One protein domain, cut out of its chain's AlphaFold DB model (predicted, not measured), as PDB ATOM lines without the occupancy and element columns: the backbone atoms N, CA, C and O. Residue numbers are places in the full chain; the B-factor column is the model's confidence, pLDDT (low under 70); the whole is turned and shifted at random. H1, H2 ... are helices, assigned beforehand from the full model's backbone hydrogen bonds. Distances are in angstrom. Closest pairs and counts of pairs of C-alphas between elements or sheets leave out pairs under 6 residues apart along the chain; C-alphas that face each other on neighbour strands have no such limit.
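This is residues 7 to 69 of the 581 residues of the protein "RING-type domain-containing protein" of Photinus pyralis (UniProt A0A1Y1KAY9). Two longer helices, H2 and H3, cross steeply in the middle; the short H1 packs on both from one side, and the short H4 sits more loosely across H3 on the other side. Residues 34 to 39, around the turn from H2 to H3, stick out. The printed part has 63 residues, with four named helices in the order H1, H2, H3, H4 and no named strand, and its class is all helix. It is compact, with a radius of gyration of the C-alphas of 11.0 A and spans of 29 by 26 by 17 A.

H1, residues 7 to 13, touches H2, residues 19 to 32, at residues 22 to 26 of H2 alone. Their closest C-alphas, of Arg 7 and Ile 22, are 7.0 A apart, and they run opposite ways at a steep tilt of 63 degrees. H1 also touches H3, residues 38 to 51, at residues 42 to 46 of H3 alone; the closest C-alphas, of Leu 10 and Ala 46, are 6.9 A apart, with a steep tilt of 56 degrees, the same way. H2 and H3 touch at a steep tilt of 54 degrees, opposite ways, with the closest C-alphas, of Ala 25 and Ala 45, 5.9 A apart. H4, residues 60 to 67, is close to H3 but not clearly touching, about perpendicular at 86 degrees; their closest C-alphas, of Tyr 48 and Leu 64, are 6.5 A apart. H2 and H4 are near each other, and H1 and H4 are apart. In H1, H2 and H3 every O i to N i+4 pair is within hydrogen-bond range; in H4, 3 of 4 are.

H1 begins at C-alpha 7, (108.203, 124.037, 102.927). H2 and H3 each measure 20.3 A from first to last C-alpha, H1 10.1 A and H4 11.8 A. H4 ends at C-alpha 67, (128.755, 121.332, 109.665).

The C-alphas farthest apart, of Asp 35 and Asn 55, are 29.5 A apart. The printed part has no cut; the links H1 to H2 and H2 to H3 are tight, and H3 to H4 is short. Mean pLDDT of the printed part is 71.1, and residues 32 to 35 and 51 to 69 are under 70.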
ATOM      1  N   ARG A   7     108.427 122.777 102.202       83.88
ATOM      2  CA  ARG A   7     108.203 124.037 102.927       83.88
ATOM      3  C   ARG A   7     107.238 123.856 104.098       83.88
ATOM      4  O   ARG A   7     107.481 124.411 105.168       83.88
ATOM      5  N   ASP A   8     106.171 123.085 103.904       84.12
ATOM      6  CA  ASP A   8     105.152 122.847 104.929       84.12
ATOM      7  C   ASP A   8     105.725 122.054 106.116       84.12
ATOM      8  O   ASP A   8     105.436 122.376 107.266       84.12
ATOM      9  N   TYR A   9     106.597 121.073 105.855       85.38
ATOM     10  CA  TYR A   9     107.280 120.310 106.909       85.38
ATOM     11  C   TYR A   9     108.266 121.168 107.705       85.38
ATOM     12  O   TYR A   9     108.269 121.134 108.934       85.38
ATOM     13  N   LEU A  10     109.066 121.993 107.028       83.75
ATOM     14  CA  LEU A  10     110.006 122.891 107.705       83.75
ATOM     15  C   LEU A  10     109.290 123.935 108.560       83.75
ATOM     16  O   LEU A  10     109.766 124.291 109.634       83.75
ATOM     17  N   ARG A  11     108.110 124.385 108.122       84.69
ATOM     18  CA  ARG A  11     107.252 125.285 108.895       84.69
ATOM     19  C   ARG A  11     106.723 124.658 110.186       84.69
ATOM     20  O   ARG A  11     106.557 125.381 111.165       84.69
ATOM     21  N   GLU A  12     106.483 123.349 110.203       85.62
ATOM     22  CA  GLU A  12     106.078 122.628 111.417       85.62
ATOM     23  C   GLU A  12     107.251 122.370 112.367       85.62
ATOM     24  O   GLU A  12     107.088 122.501 113.579       85.62
ATOM     25  N   ILE A  13     108.433 122.045 111.832       84.81
ATOM     26  CA  ILE A  13     109.635 121.778 112.636       84.81
ATOM     27  C   ILE A  13     110.202 123.084 113.228       84.81
ATOM     28  O   ILE A  13     110.654 123.100 114.374       84.81
ATOM     29  N   PHE A  14     110.123 124.200 112.490       85.69
ATOM     30  CA  PHE A  14     110.683 125.502 112.870       85.69
ATOM     31  C   PHE A  14     109.622 126.619 112.894       85.69
ATOM     32  O   PHE A  14     109.661 127.543 112.072       85.69
ATOM     33  N   PRO A  15     108.683 126.603 113.859       80.00
ATOM     34  CA  PRO A  15     107.578 127.565 113.910       80.00
ATOM     35  C   PRO A  15     108.031 129.010 114.175       80.00
ATOM     36  O   PRO A  15     107.318 129.950 113.831       80.00
ATOM     37  N   ASN A  16     109.215 129.193 114.767       79.75
ATOM     38  CA  ASN A  16     109.739 130.501 115.170       79.75
ATOM     39  C   ASN A  16     110.622 131.173 114.105       79.75
ATOM     40  O   ASN A  16     110.977 132.332 114.284       79.75
ATOM     41  N   LYS A  17     110.972 130.475 113.016       81.50
ATOM     42  CA  LYS A  17     111.829 131.021 111.952       81.50
ATOM     43  C   LYS A  17     111.055 131.938 111.011       81.50
ATOM     44  O   LYS A  17     109.876 131.705 110.710       81.50
ATOM     45  N   SER A  18     111.719 132.967 110.490       81.19
ATOM     46  CA  SER A  18     111.112 133.869 109.505       81.19
ATOM     47  C   SER A  18     110.748 133.145 108.192       81.19
ATOM     48  O   SER A  18     111.319 132.114 107.836       81.19
ATOM     49  N   GLN A  19     109.764 133.672 107.444       79.38
ATOM     50  CA  GLN A  19     109.409 133.128 106.116       79.38
ATOM     51  C   GLN A  19     110.587 133.214 105.143       79.38
ATOM     52  O   GLN A  19     110.809 132.285 104.373       79.38
ATOM     53  N   ALA A  20     111.366 134.293 105.238       77.19
ATOM     54  CA  ALA A  20     112.564 134.496 104.440       77.19
ATOM     55  C   ALA A  20     113.615 133.406 104.704       77.19
ATOM     56  O   ALA A  20     114.147 132.856 103.747       77.19
ATOM     57  N   ALA A  21     113.850 133.026 105.967       76.25
ATOM     58  CA  ALA A  21     114.821 131.986 106.318       76.25
ATOM     59  C   ALA A  21     114.455 130.613 105.724       76.25
ATOM     60  O   ALA A  21     115.309 129.924 105.169       76.25
ATOM     61  N   ILE A  22     113.173 130.238 105.775       82.00
ATOM     62  CA  ILE A  22     112.690 128.969 105.205       82.00
ATOM     63  C   ILE A  22     112.762 128.986 103.675       82.00
ATOM     64  O   ILE A  22     113.197 128.011 103.067       82.00
ATOM     65  N   ASP A  23     112.368 130.088 103.037       80.75
ATOM     66  CA  ASP A  23     112.435 130.207 101.577       80.75
ATOM     67  C   ASP A  23     113.879 130.203 101.061       80.75
ATOM     68  O   ASP A  23     114.152 129.657  99.991       80.75
ATOM     69  N   ASN A  24     114.810 130.744 101.845       76.88
ATOM     70  CA  ASN A  24     116.225 130.739 101.512       76.88
ATOM     71  C   ASN A  24     116.851 129.342 101.669       76.88
ATOM     72  O   ASN A  24     117.540 128.883 100.761       76.88
ATOM     73  N   ALA A  25     116.518 128.614 102.743       78.31
ATOM     74  CA  ALA A  25     116.911 127.214 102.939       78.31
ATOM     75  C   ALA A  25     116.497 126.320 101.761       78.31
ATOM     76  O   ALA A  25     117.294 125.553 101.225       78.31
ATOM     77  N   LEU A  26     115.251 126.474 101.307       81.06
ATOM     78  CA  LEU A  26     114.722 125.734 100.163       81.06
ATOM     79  C   LEU A  26     115.451 126.080  98.861       81.06
ATOM     80  O   LEU A  26     115.704 125.194  98.051       81.06
ATOM     81  N   ARG A  27     115.810 127.354  98.663       79.06
ATOM     82  CA  ARG A  27     116.564 127.805  97.487       79.06
ATOM     83  C   ARG A  27     117.976 127.216  97.449       79.06
ATOM     84  O   ARG A  27     118.417 126.803  96.383       79.06
ATOM     85  N   VAL A  28     118.676 127.178  98.584       72.94
ATOM     86  CA  VAL A  28     120.028 126.597  98.681       72.94
ATOM     87  C   VAL A  28     119.994 125.102  98.361       72.94
ATOM     88  O   VAL A  28     120.797 124.622  97.568       72.94
ATOM     89  N   ILE A  29     119.009 124.380  98.888       77.31
ATOM     90  CA  ILE A  29     118.870 122.931  98.679       77.31
ATOM     91  C   ILE A  29     118.517 122.588  97.243       77.31
ATOM     92  O   ILE A  29     119.074 121.647  96.687       77.31
ATOM     93  N   GLU A  30     117.631 123.365  96.624       75.69
ATOM     94  CA  GLU A  30     117.265 123.140  95.228       75.69
ATOM     95  C   GLU A  30     118.418 123.468  94.264       75.69
ATOM     96  O   GLU A  30     118.481 122.901  93.178       75.69
ATOM     97  N   ASN A  31     119.360 124.331  94.663       70.50
ATOM     98  CA  ASN A  31     120.569 124.614  93.886       70.50
ATOM     99  C   ASN A  31     121.680 123.567  94.089       70.50
ATOM    100  O   ASN A  31     122.353 123.216  93.125       70.50
ATOM    101  N   GLU A  32     121.893 123.088  95.317       67.25
ATOM    102  CA  GLU A  32     123.005 122.186  95.660       67.25
ATOM    103  C   GLU A  32     122.683 120.707  95.406       67.25
ATOM    104  O   GLU A  32     123.542 119.949  94.956       67.25
ATOM    105  N   ILE A  33     121.446 120.282  95.684       69.75
ATOM    106  CA  ILE A  33     121.023 118.876  95.594       69.75
ATOM    107  C   ILE A  33     119.663 118.718  94.885       69.75
ATOM    108  O   ILE A  33     118.716 118.173  95.460       69.75
ATOM    109  N   PRO A  34     119.527 119.163  93.620       69.50
ATOM    110  CA  PRO A  34     118.244 119.186  92.907       69.50
ATOM    111  C   PRO A  34     117.610 117.799  92.722       69.50
ATOM    112  O   PRO A  34     116.385 117.680  92.776       69.50
ATOM    113  N   ASP A  35     118.421 116.752  92.570       69.31
ATOM    114  CA  ASP A  35     117.967 115.407  92.188       69.31
ATOM    115  C   ASP A  35     117.841 114.423  93.373       69.31
ATOM    116  O   ASP A  35     117.551 113.242  93.173       69.31
ATOM    117  N   GLU A  36     118.043 114.893  94.609       74.19
ATOM    118  CA  GLU A  36     118.018 114.055  95.817       74.19
ATOM    119  C   GLU A  36     116.605 113.732  96.333       74.19
ATOM    120  O   GLU A  36     115.613 114.400  96.013       74.19
ATOM    121  N   SER A  37     116.513 112.693  97.173       75.75
ATOM    122  CA  SER A  37     115.246 112.238  97.756       75.75
ATOM    123  C   SER A  37     114.623 113.279  98.699       75.75
ATOM    124  O   SER A  37     115.303 114.121  99.284       75.75
ATOM    125  N   PHE A  38     113.299 113.207  98.885       78.69
ATOM    126  CA  PHE A  38     112.566 114.130  99.761       78.69
ATOM    127  C   PHE A  38     113.089 114.125 101.207       78.69
ATOM    128  O   PHE A  38     113.202 115.184 101.814       78.69
ATOM    129  N   GLU A  39     113.424 112.947 101.740       77.38
ATOM    130  CA  GLU A  39     113.947 112.773 103.103       77.38
ATOM    131  C   GLU A  39     115.313 113.455 103.256       77.38
ATOM    132  O   GLU A  39     115.513 114.233 104.184       77.38
ATOM    133  N   ILE A  40     116.202 113.283 102.271       71.94
ATOM    134  CA  ILE A  40     117.536 113.902 102.260       71.94
ATOM    135  C   ILE A  40     117.436 115.428 102.152       71.94
ATOM    136  O   ILE A  40     118.147 116.158 102.850       71.94
ATOM    137  N   LYS A  41     116.526 115.929 101.305       77.38
ATOM    138  CA  LYS A  41     116.250 117.366 101.188       77.38
ATOM    139  C   LYS A  41     115.671 117.942 102.486       77.38
ATOM    140  O   LYS A  41     115.992 119.078 102.829       77.38
ATOM    141  N   LEU A  42     114.842 117.187 103.210       80.44
ATOM    142  CA  LEU A  42     114.227 117.631 104.464       80.44
ATOM    143  C   LEU A  42     115.243 117.694 105.606       80.44
ATOM    144  O   LEU A  42     115.300 118.707 106.301       80.44
ATOM    145  N   ASP A  43     116.064 116.657 105.761       75.06
ATOM    146  CA  ASP A  43     117.096 116.604 106.800       75.06
ATOM    147  C   ASP A  43     118.153 117.693 106.575       75.06
ATOM    148  O   ASP A  43     118.472 118.451 107.491       75.06
ATOM    149  N   THR A  44     118.594 117.879 105.325       71.50
ATOM    150  CA  THR A  44     119.546 118.943 104.962       71.50
ATOM    151  C   THR A  44     118.976 120.340 105.239       71.50
ATOM    152  O   THR A  44     119.681 121.221 105.733       71.50
ATOM    153  N   ALA A  45     117.687 120.558 104.955       77.75
ATOM    154  CA  ALA A  45     117.003 121.809 105.278       77.75
ATOM    155  C   ALA A  45     116.889 122.064 106.773       77.75
ATOM    156  O   ALA A  45     117.023 123.209 107.210       77.75
ATOM    157  N   ALA A  46     116.618 121.019 107.550       78.69
ATOM    158  CA  ALA A  46     116.511 121.138 108.988       78.69
ATOM    159  C   ALA A  46     117.866 121.491 109.611       78.69
ATOM    160  O   ALA A  46     117.936 122.430 110.400       78.69
ATOM    161  N   GLU A  47     118.943 120.815 109.203       75.31
ATOM    162  CA  GLU A  47     120.311 121.121 109.641       75.31
ATOM    163  C   GLU A  47     120.706 122.568 109.327       75.31
ATOM    164  O   GLU A  47     121.196 123.280 110.204       75.31
ATOM    165  N   TYR A  48     120.413 123.034 108.110       73.81
ATOM    166  CA  TYR A  48     120.646 124.420 107.710       73.81
ATOM    167  C   TYR A  48     119.894 125.416 108.603       73.81
ATOM    168  O   TYR A  48     120.475 126.370 109.108       73.81
ATOM    169  N   LEU A  49     118.605 125.181 108.861       77.00
ATOM    170  CA  LEU A  49     117.780 126.076 109.678       77.00
ATOM    171  C   LEU A  49     118.149 126.063 111.170       77.00
ATOM    172  O   LEU A  49     117.905 127.059 111.857       77.00
ATOM    173  N   PHE A  50     118.746 124.981 111.680       76.25
ATOM    174  CA  PHE A  50     119.306 124.947 113.035       76.25
ATOM    175  C   PHE A  50     120.563 125.817 113.181       76.25
ATOM    176  O   PHE A  50     120.810 126.317 114.278       76.25
ATOM    177  N   ALA A  51     121.332 126.017 112.107       65.44
ATOM    178  CA  ALA A  51     122.646 126.662 112.151       65.44
ATOM    179  C   ALA A  51     122.633 128.202 112.021       65.44
ATOM    180  O   ALA A  51     123.657 128.828 112.276       65.44
ATOM    181  N   ILE A  52     121.510 128.821 111.638       67.62
ATOM    182  CA  ILE A  52     121.448 130.250 111.257       67.62
ATOM    183  C   ILE A  52     120.562 131.034 112.235       67.62
ATOM    184  O   ILE A  52     119.510 130.531 112.630       67.62
ATOM    185  N   GLU A  53     120.905 132.273 112.599       66.81
ATOM    186  CA  GLU A  53     120.031 133.188 113.363       66.81
ATOM    187  C   GLU A  53     119.124 134.024 112.428       66.81
ATOM    188  O   GLU A  53     119.465 134.266 111.277       66.81
ATOM    189  N   ASP A  54     117.939 134.474 112.877       60.25
ATOM    190  CA  ASP A  54     116.903 135.078 111.998       60.25
ATOM    191  C   ASP A  54     117.316 136.374 111.255       60.25
ATOM    192  O   ASP A  54     116.545 136.852 110.423       60.25
ATOM    193  N   ASN A  55     118.502 136.934 111.528       55.69
ATOM    194  CA  ASN A  55     118.988 138.199 110.961       55.69
ATOM    195  C   ASN A  55     120.365 138.108 110.269       55.69
ATOM    196  O   ASN A  55     120.944 139.153 109.969       55.69
ATOM    197  N   ASP A  56     120.892 136.910 110.004       55.94
ATOM    198  CA  ASP A  56     122.142 136.760 109.251       55.94
ATOM    199  C   ASP A  56     121.880 136.756 107.737       55.94
ATOM    200  O   ASP A  56     121.440 135.766 107.157       55.94
ATOM    201  N   GLU A  57     122.180 137.876 107.078       53.75
ATOM    202  CA  GLU A  57     122.357 137.946 105.624       53.75
ATOM    203  C   GLU A  57     123.871 137.950 105.318       53.75
ATOM    204  O   GLU A  57     124.469 139.005 105.097       53.75
ATOM    205  N   GLY A  58     124.524 136.778 105.356       53.28
ATOM    206  CA  GLY A  58     125.963 136.663 105.065       53.28
ATOM    207  C   GLY A  58     126.515 135.229 104.965       53.28
ATOM    208  O   GLY A  58     126.581 134.522 105.959       53.28
ATOM    209  N   ASP A  59     126.955 134.846 103.757       56.56
ATOM    210  CA  ASP A  59     127.733 133.644 103.362       56.56
ATOM    211  C   ASP A  59     127.223 132.249 103.790       56.56
ATOM    212  O   ASP A  59     127.901 131.409 104.384       56.56
ATOM    213  N   GLU A  60     126.015 131.971 103.316       55.16
ATOM    214  CA  GLU A  60     125.191 130.773 103.510       55.16
ATOM    215  C   GLU A  60     125.842 129.424 103.116       55.16
ATOM    216  O   GLU A  60     125.507 128.385 103.683       55.16
ATOM    217  N   ILE A  61     126.801 129.409 102.184       51.75
ATOM    218  CA  ILE A  61     127.448 128.172 101.694       51.75
ATOM    219  C   ILE A  61     128.580 127.703 102.629       51.75
ATOM    220  O   ILE A  61     128.835 126.504 102.741       51.75
ATOM    221  N   ASN A  62     129.256 128.611 103.340       51.53
ATOM    222  CA  ASN A  62     130.377 128.237 104.213       51.53
ATOM    223  C   ASN A  62     129.912 127.538 105.501       51.53
ATOM    224  O   ASN A  62     130.533 126.564 105.920       51.53
ATOM    225  N   LEU A  63     128.779 127.959 106.066       54.47
ATOM    226  CA  LEU A  63     128.212 127.386 107.296       54.47
ATOM    227  C   LEU A  63     127.700 125.942 107.100       54.47
ATOM    228  O   LEU A  63     127.853 125.103 107.985       54.47
ATOM    229  N   LEU A  64     127.175 125.614 105.911       52.00
ATOM    230  CA  LEU A  64     126.814 124.238 105.522       52.00
ATOM    231  C   LEU A  64     128.031 123.316 105.384       52.00
ATOM    232  O   LEU A  64     127.966 122.134 105.725       52.00
ATOM    233  N   ASN A  65     129.141 123.854 104.880       52.06
ATOM    234  CA  ASN A  65     130.369 123.096 104.658       52.06
ATOM    235  C   ASN A  65     131.129 122.813 105.968       52.06
ATOM    236  O   ASN A  65     131.702 121.730 106.117       52.06
ATOM    237  N   GLU A  66     131.075 123.726 106.944       50.12
ATOM    238  CA  GLU A  66     131.635 123.518 108.288       50.12
ATOM    239  C   GLU A  66     130.896 122.419 109.073       50.12
ATOM    240  O   GLU A  66     131.542 121.571 109.690       50.12
ATOM    241  N   ALA A  67     129.560 122.356 108.988       50.06
ATOM    242  CA  ALA A  67     128.755 121.332 109.665       50.06
ATOM    243  C   ALA A  67     128.973 119.905 109.116       50.06
ATOM    244  O   ALA A  67     128.841 118.928 109.853       50.06
ATOM    245  N   ARG A  68     129.355 119.775 107.837       51.91
ATOM    246  CA  ARG A  68     129.603 118.485 107.160       51.91
ATOM    247  C   ARG A  68     131.053 117.989 107.256       51.91
ATOM    248  O   ARG A  68     131.372 116.946 106.692       51.91
ATOM    249  N   GLY A  69     131.947 118.719 107.932       52.66
ATOM    250  CA  GLY A  69     133.376 118.375 108.005       52.66
ATOM    251  C   GLY A  69     134.112 118.477 106.660       52.66
ATOM    252  O   GLY A  69     135.184 117.895 106.489       52.66
TER     253      GLY A  69